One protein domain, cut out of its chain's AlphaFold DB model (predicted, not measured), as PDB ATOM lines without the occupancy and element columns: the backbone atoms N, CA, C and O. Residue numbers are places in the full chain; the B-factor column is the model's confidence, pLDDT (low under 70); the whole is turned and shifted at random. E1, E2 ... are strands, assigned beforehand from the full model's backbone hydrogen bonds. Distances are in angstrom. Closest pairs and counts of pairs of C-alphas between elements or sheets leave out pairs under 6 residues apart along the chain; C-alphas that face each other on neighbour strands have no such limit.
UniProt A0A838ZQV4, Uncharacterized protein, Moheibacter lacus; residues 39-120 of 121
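AT A GLANCE: This is residues 39 to 120 of the 121 residues of an uncharacterized protein of Moheibacter lacus (UniProt A0A838ZQV4). Two nearly flat sheets of four strands each lie face to face as a sandwich, with their strands nearly aligned along the longest axis. From E3 to E8 the chain winds in stacked turns, passing from one sheet to the other and back, while E1 and E2 add one more strand at an edge of each sheet. The printed part has 82 residues, with no named helix and eight named strands, E1 to E8 in order; the class is all strand. Both sheets are mixed, in the orders E1 E4 E6 E8 and E2 E3 E5 E7. The whole is compact, with a radius of gyration of the C-alphas of 12.0 A, and elongated, with spans of 34 by 22 by 19 A.

HOW THE PARTS SIT: E1, residues 41 to 45, is an edge strand of the first sheet and antiparallel to its neighbour E4, residues 68 to 73, at 179 degrees; N 43 and O 70 are 2.9 A apart, within hydrogen-bond range. E2, residues 50 to 54, and E3, residues 57 to 63, form an antiparallel hairpin in the second sheet, with N 52 and O 59 2.8 A apart. E3 is parallel to E5, residues 80 to 86, at 3 degrees, with N 60 and O 82 2.8 A apart. E4 is parallel to E6, residues 90 to 96, at 9 degrees, with N 71 and O 93 2.8 A apart. E5 is parallel to E7, residues 104 to 109, at 2 degrees, with N 107 and O 83 2.8 A apart. E6 is parallel to E8, residues 113 to 119, at 1 degree, with N 94 and O 116 2.9 A apart. In this sandwich, two sheets face to face, the facing parts are 10.1 A apart centre to centre and the best planes differ by 11 degrees. Across it, E3 and E4 are near each other, with 5 pairs of C-alphas within 10 A, and E5 and E6 meet only through their link. E2 and E8 are apart.

IN THESE COORDINATES: E1 begins at C-alpha 41, (18.692, -3.650, 42.188), and is 13.2 A long. E2 measures 13.5 A, E3 and E5 20.1 A each, E4 16.7 A, E6 20.5 A and E7 16.6 A. E8, 20.0 A long, ends at C-alpha 119, (24.517, -17.139, 42.958).

THE WHOLE: The C-alphas of Ile 76 and Asp 111, the two farthest apart, are 35.1 A from each other. The printed part has no cut and no long link. The mean pLDDT of the printed part is 89.2, and no printed residue is under 70.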
ATOM      1  N   ASP A  39      23.087  -2.450  47.360       73.44
ATOM      2  CA  ASP A  39      21.621  -2.410  47.332       73.44
ATOM      3  C   ASP A  39      21.040  -3.420  46.343       73.44
ATOM      4  O   ASP A  39      21.593  -3.626  45.258       73.44
ATOM      5  N   THR A  40      19.892  -3.998  46.709       81.06
ATOM      6  CA  THR A  40      19.095  -4.831  45.812       81.06
ATOM      7  C   THR A  40      18.655  -3.973  44.627       81.06
ATOM      8  O   THR A  40      18.050  -2.912  44.806       81.06
ATOM      9  N   GLN A  41      18.959  -4.412  43.408       84.19
ATOM     10  CA  GLN A  41      18.692  -3.650  42.188       84.19
ATOM     11  C   GLN A  41      17.736  -4.399  41.282       84.19
ATOM     12  O   GLN A  41      17.887  -5.593  41.036       84.19
ATOM     13  N   ILE A  42      16.781  -3.650  40.742       87.12
ATOM     14  CA  ILE A  42      15.823  -4.108  39.746       87.12
ATOM     15  C   ILE A  42      15.942  -3.160  38.560       87.12
ATOM     16  O   ILE A  42      15.669  -1.967  38.686       87.12
ATOM     17  N   LEU A  43      16.349  -3.689  37.411       88.25
ATOM     18  CA  LEU A  43      16.448  -2.943  36.166       88.25
ATOM     19  C   LEU A  43      15.607  -3.627  35.092       88.25
ATOM     20  O   LEU A  43      15.753  -4.819  34.826       88.25
ATOM     21  N   GLN A  44      14.718  -2.848  34.485       89.69
ATOM     22  CA  GLN A  44      13.813  -3.276  33.426       89.69
ATOM     23  C   GLN A  44      14.008  -2.362  32.221       89.69
ATOM     24  O   GLN A  44      13.886  -1.143  32.340       89.69
ATOM     25  N   MET A  45      14.280  -2.947  31.063       89.56
ATOM     26  CA  MET A  45      14.346  -2.239  29.790       89.56
ATOM     27  C   MET A  45      13.467  -2.930  28.756       89.56
ATOM     28  O   MET A  45      13.227  -4.138  28.834       89.56
ATOM     29  N   GLY A  46      12.999  -2.135  27.801       84.25
ATOM     30  CA  GLY A  46      11.949  -2.516  26.867       84.25
ATOM     31  C   GLY A  46      10.607  -1.890  27.238       84.25
ATOM     32  O   GLY A  46      10.539  -0.999  28.091       84.25
ATOM     33  N   ASP A  47       9.545  -2.348  26.587       81.06
ATOM     34  CA  ASP A  47       8.225  -1.723  26.662       81.06
ATOM     35  C   ASP A  47       7.290  -2.457  27.639       81.06
ATOM     36  O   ASP A  47       7.500  -3.618  27.973       81.06
ATOM     37  N   GLN A  48       6.235  -1.780  28.111       88.12
ATOM     38  CA  GLN A  48       5.160  -2.381  28.932       88.12
ATOM     39  C   GLN A  48       5.648  -3.098  30.208       88.12
ATOM     40  O   GLN A  48       5.105  -4.122  30.621       88.12
ATOM     41  N   ASN A  49       6.670  -2.539  30.853       88.81
ATOM     42  CA  ASN A  49       7.217  -3.072  32.097       88.81
ATOM     43  C   ASN A  49       6.284  -2.779  33.278       88.81
ATOM     44  O   ASN A  49       5.850  -1.643  33.480       88.81
ATOM     45  N   LEU A  50       6.039  -3.795  34.100       92.38
ATOM     46  CA  LEU A  50       5.360  -3.682  35.384       92.38
ATOM     47  C   LEU A  50       6.225  -4.325  36.467       92.38
ATOM     48  O   LEU A  50       6.712  -5.443  36.295       92.38
ATOM     49  N   ALA A  51       6.394  -3.634  37.591       91.56
ATOM     50  CA  ALA A  51       7.060  -4.169  38.770       91.56
ATOM     51  C   ALA A  51       6.235  -3.909  40.031       91.56
ATOM     52  O   ALA A  51       5.716  -2.812  40.244       91.56
ATOM     53  N   VAL A  52       6.154  -4.928  40.881       92.25
ATOM     54  CA  VAL A  52       5.640  -4.850  42.245       92.25
ATOM     55  C   VAL A  52       6.786  -5.214  43.174       92.25
ATOM     56  O   VAL A  52       7.279  -6.339  43.144       92.25
ATOM     57  N   VAL A  53       7.209  -4.251  43.989       88.44
ATOM     58  CA  VAL A  53       8.339  -4.401  44.908       88.44
ATOM     59  C   VAL A  53       7.860  -4.106  46.318       88.44
ATOM     60  O   VAL A  53       7.375  -3.013  46.610       88.44
ATOM     61  N   ASN A  54       7.990  -5.088  47.199       85.56
ATOM     62  CA  ASN A  54       7.809  -4.909  48.630       85.56
ATOM     63  C   ASN A  54       8.870  -5.706  49.397       85.56
ATOM     64  O   ASN A  54       9.650  -6.451  48.814       85.56
ATOM     65  N   ALA A  55       8.882  -5.559  50.721       81.69
ATOM     66  CA  ALA A  55       9.934  -6.107  51.576       81.69
ATOM     67  C   ALA A  55      10.124  -7.635  51.505       81.69
ATOM     68  O   ALA A  55      11.141  -8.121  51.984       81.69
ATOM     69  N   LYS A  56       9.152  -8.397  50.986       87.06
ATOM     70  CA  LYS A  56       9.215  -9.868  50.914       87.06
ATOM     71  C   LYS A  56       8.933 -10.431  49.531       87.06
ATOM     72  O   LYS A  56       9.002 -11.640  49.356       87.06
ATOM     73  N   GLN A  57       8.570  -9.597  48.570       90.56
ATOM     74  CA  GLN A  57       8.161 -10.064  47.259       90.56
ATOM     75  C   GLN A  57       8.547  -9.048  46.200       90.56
ATOM     76  O   GLN A  57       8.233  -7.857  46.298       90.56
ATOM     77  N   ILE A  58       9.169  -9.575  45.157       91.81
ATOM     78  CA  ILE A  58       9.508  -8.874  43.936       91.81
ATOM     79  C   ILE A  58       8.821  -9.623  42.805       91.81
ATOM     80  O   ILE A  58       9.076 -10.802  42.569       91.81
ATOM     81  N   SER A  59       7.917  -8.941  42.112       94.88
ATOM     82  CA  SER A  59       7.255  -9.474  40.930       94.88
ATOM     83  C   SER A  59       7.453  -8.531  39.757       94.88
ATOM     84  O   SER A  59       7.169  -7.340  39.856       94.88
ATOM     85  N   VAL A  60       7.948  -9.072  38.651       94.88
ATOM     86  CA  VAL A  60       8.235  -8.346  37.420       94.88
ATOM     87  C   VAL A  60       7.497  -9.010  36.271       94.88
ATOM     88  O   VAL A  60       7.633 -10.211  36.061       94.88
ATOM     89  N   THR A  61       6.753  -8.208  35.513       96.31
ATOM     90  CA  THR A  61       6.145  -8.611  34.245       96.31
ATOM     91  C   THR A  61       6.624  -7.684  33.136       96.31
ATOM     92  O   THR A  61       6.579  -6.463  33.287       96.31
ATOM     93  N   GLN A  62       7.078  -8.250  32.023       94.06
ATOM     94  CA  GLN A  62       7.485  -7.518  30.826       94.06
ATOM     95  C   GLN A  62       6.865  -8.173  29.587       94.06
ATOM     96  O   GLN A  62       6.952  -9.389  29.431       94.06
ATOM     97  N   THR A  63       6.292  -7.374  28.684       94.12
ATOM     98  CA  THR A  63       5.689  -7.868  27.435       94.12
ATOM     99  C   THR A  63       6.166  -7.033  26.249       94.12
ATOM    100  O   THR A  63       5.973  -5.821  26.224       94.12
ATOM    101  N   GLY A  64       6.781  -7.675  25.258       89.56
ATOM    102  CA  GLY A  64       7.365  -7.022  24.087       89.56
ATOM    103  C   GLY A  64       8.573  -7.784  23.551       89.56
ATOM    104  O   GLY A  64       9.054  -8.721  24.177       89.56
ATOM    105  N   ASP A  65       9.082  -7.388  22.388       91.62
ATOM    106  CA  ASP A  65      10.332  -7.944  21.864       91.62
ATOM    107  C   ASP A  65      11.541  -7.190  22.447       91.62
ATOM    108  O   ASP A  65      11.484  -5.982  22.675       91.62
ATOM    109  N   PHE A  66      12.662  -7.893  22.609       89.50
ATOM    110  CA  PHE A  66      13.937  -7.382  23.124       89.50
ATOM    111  C   PHE A  66      13.893  -6.898  24.579       89.50
ATOM    112  O   PHE A  66      14.628  -5.983  24.957       89.50
ATOM    113  N   GLN A  67      13.059  -7.526  25.409       91.44
ATOM    114  CA  GLN A  67      12.970  -7.199  26.831       91.44
ATOM    115  C   GLN A  67      14.263  -7.578  27.537       91.44
ATOM    116  O   GLN A  67      14.826  -8.648  27.298       91.44
ATOM    117  N   GLN A  68      14.720  -6.712  28.434       92.56
ATOM    118  CA  GLN A  68      15.883  -6.992  29.261       92.56
ATOM    119  C   GLN A  68      15.536  -6.761  30.727       92.56
ATOM    120  O   GLN A  68      15.021  -5.704  31.102       92.56
ATOM    121  N   PHE A  69      15.842  -7.757  31.548       92.25
ATOM    122  CA  PHE A  69      15.657  -7.727  32.988       92.25
ATOM    123  C   PHE A  69      16.962  -8.084  33.686       92.25
ATOM    124  O   PHE A  69      17.576  -9.108  33.382       92.25
ATOM    125  N   TYR A  70      17.353  -7.249  34.642       91.00
ATOM    126  CA  TYR A  70      18.491  -7.488  35.512       91.00
ATOM    127  C   TYR A  70      18.066  -7.339  36.972       91.00
ATOM    128  O   TYR A  70      17.484  -6.324  37.367       91.00
ATOM    129  N   TYR A  71      18.379  -8.360  37.762       89.81
ATOM    130  CA  TYR A  71      18.168  -8.401  39.197       89.81
ATOM    131  C   TYR A  71      19.484  -8.663  39.918       89.81
ATOM    132  O   TYR A  71      20.151  -9.655  39.630       89.81
ATOM    133  N   ASN A  72      19.838  -7.801  40.867       87.25
ATOM    134  CA  ASN A  72      20.949  -8.028  41.788       87.25
ATOM    135  C   ASN A  72      20.402  -8.106  43.211       87.25
ATOM    136  O   ASN A  72      19.862  -7.120  43.705       87.25
ATOM    137  N   GLU A  73      20.542  -9.257  43.857       86.44
ATOM    138  CA  GLU A  73      20.157  -9.472  45.246       86.44
ATOM    139  C   GLU A  73      21.336  -9.235  46.192       86.44
ATOM    140  O   GLU A  73      22.341  -9.949  46.143       86.44
ATOM    141  N   THR A  74      21.187  -8.288  47.115       84.06
ATOM    142  CA  THR A  74      22.166  -8.016  48.180       84.06
ATOM    143  C   THR A  74      21.560  -8.099  49.581       84.06
ATOM    144  O   THR A  74      22.273  -7.945  50.576       84.06
ATOM    145  N   SER A  75      20.252  -8.346  49.677       80.19
ATOM    146  CA  SER A  75      19.530  -8.483  50.934       80.19
ATOM    147  C   SER A  75      20.095  -9.631  51.773       80.19
ATOM    148  O   SER A  75      20.691 -10.591  51.279       80.19
ATOM    149  N   ILE A  76      19.877  -9.527  53.084       81.69
ATOM    150  CA  ILE A  76      20.047 -10.620  54.056       81.69
ATOM    151  C   ILE A  76      18.696 -11.177  54.526       81.69
ATOM    152  O   ILE A  76      18.645 -12.128  55.304       81.69
ATOM    153  N   LEU A  77      17.600 -10.540  54.108       83.88
ATOM    154  CA  LEU A  77      16.235 -10.926  54.431       83.88
ATOM    155  C   LEU A  77      15.638 -11.730  53.274       83.88
ATOM    156  O   LEU A  77      15.750 -11.282  52.133       83.88
ATOM    157  N   PRO A  78      14.960 -12.854  53.560       82.38
ATOM    158  CA  PRO A  78      14.304 -13.641  52.528       82.38
ATOM    159  C   PRO A  78      13.217 -12.866  51.786       82.38
ATOM    160  O   PRO A  78      12.376 -12.207  52.409       82.38
ATOM    161  N   SER A  79      13.186 -13.043  50.471       87.38
ATOM    162  CA  SER A  79      12.139 -12.554  49.577       87.38
ATOM    163  C   SER A  79      11.812 -13.580  48.498       87.38
ATOM    164  O   SER A  79      12.602 -14.479  48.211       87.38
ATOM    165  N   ASP A  80      10.644 -13.420  47.892       92.31
ATOM    166  CA  ASP A  80      10.209 -14.204  46.746       92.31
ATOM    167  C   ASP A  80      10.455 -13.395  45.469       92.31
ATOM    168  O   ASP A  80      10.169 -12.194  45.427       92.31
ATOM    169  N   LEU A  81      10.943 -14.052  44.417       93.38
ATOM    170  CA  LEU A  81      11.173 -13.446  43.108       93.38
ATOM    171  C   LEU A  81      10.304 -14.132  42.052       93.38
ATOM    172  O   LEU A  81      10.446 -15.324  41.791       93.38
ATOM    173  N   ASN A  82       9.423 -13.370  41.407       96.00
ATOM    174  CA  ASN A  82       8.586 -13.843  40.309       96.00
ATOM    175  C   ASN A  82       8.821 -12.996  39.055       96.00
ATOM    176  O   ASN A  82       8.489 -11.813  39.028       96.00
ATOM    177  N   VAL A  83       9.386 -13.605  38.018       96.31
ATOM    178  CA  VAL A  83       9.742 -12.951  36.758       96.31
ATOM    179  C   VAL A  83       8.917 -13.559  35.635       96.31
ATOM    180  O   VAL A  83       9.015 -14.753  35.363       96.31
ATOM    181  N   ASN A  84       8.132 -12.729  34.960       97.12
ATOM    182  CA  ASN A  84       7.344 -13.093  33.795       97.12
ATOM    183  C   ASN A  84       7.747 -12.223  32.599       97.12
ATOM    184  O   ASN A  84       7.551 -11.012  32.617       97.12
ATOM    185  N   VAL A  85       8.297 -12.829  31.551       95.88
ATOM    186  CA  VAL A  85       8.711 -12.113  30.338       95.88
ATOM    187  C   VAL A  85       8.084 -12.769  29.112       95.88
ATOM    188  O   VAL A  85       8.204 -13.976  28.914       95.88
ATOM    189  N   GLU A  86       7.417 -11.988  28.271       95.12
ATOM    190  CA  GLU A  86       6.771 -12.466  27.048       95.12
ATOM    191  C   GLU A  86       7.248 -11.668  25.831       95.12
ATOM    192  O   GLU A  86       7.087 -10.451  25.789       95.12
ATOM    193  N   GLY A  87       7.791 -12.368  24.832       90.56
ATOM    194  CA  GLY A  87       8.203 -11.833  23.532       90.56
ATOM    195  C   GLY A  87       9.581 -12.328  23.082       90.56
ATOM    196  O   GLY A  87      10.249 -13.107  23.771       90.56
ATOM    197  N   GLN A  88       9.997 -11.940  21.878       91.75
ATOM    198  CA  GLN A  88      11.197 -12.481  21.233       91.75
ATOM    199  C   GLN A  88      12.474 -11.757  21.663       91.75
ATOM    200  O   GLN A  88      12.442 -10.575  21.979       91.75
ATOM    201  N   ASN A  89      13.629 -12.425  21.581       91.44
ATOM    202  CA  ASN A  89      14.953 -11.827  21.836       91.44
ATOM    203  C   ASN A  89      15.123 -11.286  23.269       91.44
ATOM    204  O   ASN A  89      15.797 -10.279  23.482       91.44
ATOM    205  N   SER A  90      14.499 -11.947  24.246       92.25
ATOM    206  CA  SER A  90      14.484 -11.507  25.645       92.25
ATOM    207  C   SER A  90      15.724 -11.961  26.425       92.25
ATOM    208  O   SER A  90      16.223 -13.076  26.236       92.25
ATOM    209  N   TYR A  91      16.183 -11.119  27.350       93.31
ATOM    210  CA  TYR A  91      17.320 -11.357  28.237       93.31
ATOM    211  C   TYR A  91      16.909 -11.200  29.703       93.31
ATOM    212  O   TYR A  91      16.359 -10.174  30.096       93.31
ATOM    213  N   VAL A  92      17.203 -12.207  30.520       93.56
ATOM    214  CA  VAL A  92      16.978 -12.193  31.968       93.56
ATOM    215  C   VAL A  92      18.270 -12.568  32.677       93.56
ATOM    216  O   VAL A  92      18.821 -13.644  32.442       93.56
ATOM    217  N   GLU A  93      18.721 -11.716  33.591       92.62
ATOM    218  CA  GLU A  93      19.858 -11.990  34.462       92.62
ATOM    219  C   GLU A  93      19.498 -11.771  35.928       92.62
ATOM    220  O   GLU A  93      19.001 -10.718  36.319       92.62
ATOM    221  N   ILE A  94      19.763 -12.790  36.740       91.12
ATOM    222  CA  ILE A  94      19.601 -12.776  38.191       91.12
ATOM    223  C   ILE A  94      20.962 -13.058  38.815       91.12
ATOM    224  O   ILE A  94      21.600 -14.078  38.542       91.12
ATOM    225  N   TYR A  95      21.412 -12.143  39.656       88.19
ATOM    226  CA  TYR A  95      22.739 -12.111  40.244       88.19
ATOM    227  C   TYR A  95      22.635 -11.881  41.757       88.19
ATOM    228  O   TYR A  95      21.706 -11.227  42.213       88.19
ATOM    229  N   GLY A  96      23.597 -12.384  42.532       82.94
ATOM    230  CA  GLY A  96      23.762 -12.025  43.946       82.94
ATOM    231  C   GLY A  96      23.399 -13.144  44.921       82.94
ATOM    232  O   GLY A  96      23.557 -14.327  44.598       82.94
ATOM    233  N   ASN A  97      22.958 -12.771  46.125       80.44
ATOM    234  CA  ASN A  97      22.706 -13.672  47.253       80.44
ATOM    235  C   ASN A  97      21.375 -14.436  47.102       80.44
ATOM    236  O   ASN A  97      20.461 -14.328  47.913       80.44
ATOM    237  N   ASN A  98      21.236 -15.229  46.045       75.31
ATOM    238  CA  ASN A  98      19.973 -15.890  45.713       75.31
ATOM    239  C   ASN A  98      19.603 -17.033  46.675       75.31
ATOM    240  O   ASN A  98      18.450 -17.450  46.716       75.31
ATOM    241  N   GLN A  99      20.559 -17.545  47.456       74.94
ATOM    242  CA  GLN A  99      20.347 -18.646  48.409       74.94
ATOM    243  C   GLN A  99      19.397 -18.303  49.571       74.94
ATOM    244  O   GLN A  99      18.926 -19.213  50.248       74.94
ATOM    245  N   ILE A 100      19.151 -17.016  49.837       79.00
ATOM    246  CA  ILE A 100      18.232 -16.579  50.897       79.00
ATOM    247  C   ILE A 100      16.798 -16.356  50.400       79.00
ATOM    248  O   ILE A 100      15.911 -16.144  51.223       79.00
ATOM    249  N   MET A 101      16.558 -16.387  49.084       83.50
ATOM    250  CA  MET A 101      15.210 -16.261  48.527       83.50
ATOM    251  C   MET A 101      14.409 -17.540  48.785       83.50
ATOM    252  O   MET A 101      14.941 -18.638  48.611       83.50
ATOM    253  N   ASN A 102      13.140 -17.415  49.196       86.62
ATOM    254  CA  ASN A 102      12.327 -18.604  49.487       86.62
ATOM    255  C   ASN A 102      11.902 -19.296  48.191       86.62
ATOM    256  O   ASN A 102      12.080 -20.501  48.052       86.62
ATOM    257  N   ASP A 103      11.377 -18.509  47.249       89.88
ATOM    258  CA  ASP A 103      10.855 -18.991  45.979       89.88
ATOM    259  C   ASP A 103      11.341 -18.100  44.831       89.88
ATOM    260  O   ASP A 103      11.173 -16.879  44.851       89.88
ATOM    261  N   ILE A 104      11.913 -18.724  43.796       91.56
ATOM    262  CA  ILE A 104      12.261 -18.065  42.534       91.56
ATOM    263  C   ILE A 104      11.454 -18.725  41.419       91.56
ATOM    264  O   ILE A 104      11.655 -19.894  41.095       91.56
ATOM    265  N   THR A 105      10.551 -17.962  40.812       94.75
ATOM    266  CA  THR A 105       9.780 -18.373  39.635       94.75
ATOM    267  C   THR A 105      10.184 -17.517  38.447       94.75
ATOM    268  O   THR A 105      10.120 -16.293  38.510       94.75
ATOM    269  N   ILE A 106      10.581 -18.160  37.349       94.69
ATOM    270  CA  ILE A 106      10.943 -17.480  36.105       94.69
ATOM    271  C   ILE A 106      10.160 -18.130  34.971       94.69
ATOM    272  O   ILE A 106      10.385 -19.291  34.630       94.69
ATOM    273  N   ASN A 107       9.243 -17.371  34.382       96.44
ATOM    274  CA  ASN A 107       8.528 -17.732  33.172       96.44
ATOM    275  C   ASN A 107       8.970 -16.802  32.045       96.44
ATOM    276  O   ASN A 107       8.819 -15.588  32.141       96.44
ATOM    277  N   ILE A 108       9.495 -17.376  30.965       94.62
ATOM    278  CA  ILE A 108       9.824 -16.619  29.757       94.62
ATOM    279  C   ILE A 108       9.170 -17.305  28.575       94.62
ATOM    280  O   ILE A 108       9.366 -18.504  28.393       94.62
ATOM    281  N   GLN A 109       8.435 -16.564  27.752       95.38
ATOM    282  CA  GLN A 109       7.725 -17.050  26.566       95.38
ATOM    283  C   GLN A 109       8.175 -16.273  25.320       95.38
ATOM    284  O   GLN A 109       8.458 -15.087  25.419       95.38
ATOM    285  N   GLY A 110       8.262 -16.938  24.162       92.31
ATOM    286  CA  GLY A 110       8.761 -16.363  22.897       92.31
ATOM    287  C   GLY A 110      10.009 -17.067  22.346       92.31
ATOM    288  O   GLY A 110      10.514 -18.009  22.952       92.31
ATOM    289  N   ASP A 111      10.516 -16.632  21.194       92.00
ATOM    290  CA  ASP A 111      11.728 -17.194  20.573       92.00
ATOM    291  C   ASP A 111      12.989 -16.395  20.947       92.00
ATOM    292  O   ASP A 111      12.905 -15.225  21.306       92.00
ATOM    293  N   ASN A 112      14.169 -17.023  20.863       91.69
ATOM    294  CA  ASN A 112      15.475 -16.428  21.200       91.69
ATOM    295  C   ASN A 112      15.517 -15.819  22.611       91.69
ATOM    296  O   ASN A 112      15.393 -14.615  22.798       91.69
ATOM    297  N   ARG A 113      15.699 -16.658  23.630       91.81
ATOM    298  CA  ARG A 113      15.697 -16.231  25.035       91.81
ATOM    299  C   ARG A 113      17.031 -16.556  25.688       91.81
ATOM    300  O   ARG A 113      17.581 -17.629  25.438       91.81
ATOM    301  N   ASN A 114      17.513 -15.672  26.553       92.94
ATOM    302  CA  ASN A 114      18.663 -15.933  27.411       92.94
ATOM    303  C   ASN A 114      18.274 -15.738  28.880       92.94
ATOM    304  O   ASN A 114      17.664 -14.731  29.232       92.94
ATOM    305  N   VAL A 115      18.612 -16.724  29.712       93.50
ATOM    306  CA  VAL A 115      18.395 -16.694  31.159       93.50
ATOM    307  C   VAL A 115      19.693 -17.055  31.843       93.50
ATOM    308  O   VAL A 115      20.213 -18.156  31.652       93.50
ATOM    309  N   ILE A 116      20.191 -16.144  32.668       93.00
ATOM    310  CA  ILE A 116      21.398 -16.342  33.454       93.00
ATOM    311  C   ILE A 116      21.045 -16.175  34.926       93.00
ATOM    312  O   ILE A 116      20.490 -15.159  35.331       93.00
ATOM    313  N   ILE A 117      21.399 -17.169  35.736       91.19
ATOM    314  CA  ILE A 117      21.284 -17.100  37.191       91.19
ATOM    315  C   ILE A 117      22.667 -17.368  37.769       91.19
ATOM    316  O   ILE A 117      23.243 -18.433  37.534       91.19
ATOM    317  N   ARG A 118      23.213 -16.407  38.514       88.31
ATOM    318  CA  ARG A 118      24.498 -16.545  39.204       88.31
ATOM    319  C   ARG A 118      24.311 -16.259  40.686       88.31
ATOM    320  O   ARG A 118      23.957 -15.150  41.070       88.31
ATOM    321  N   ASN A 119      24.549 -17.272  41.509       84.31
ATOM    322  CA  ASN A 119      24.517 -17.139  42.958       84.31
ATOM    323  C   ASN A 119      25.922 -16.825  43.489       84.31
ATOM    324  O   ASN A 119      26.850 -17.593  43.230       84.31
ATOM    325  N   TYR A 120      26.052 -15.741  44.250       79.69
ATOM    326  CA  TYR A 120      27.271 -15.361  44.962       79.69
ATOM    327  C   TYR A 120      26.939 -15.223  46.454       79.69
ATOM    328  O   TYR A 120      26.163 -14.331  46.797       79.69
TER     329      TYR A 120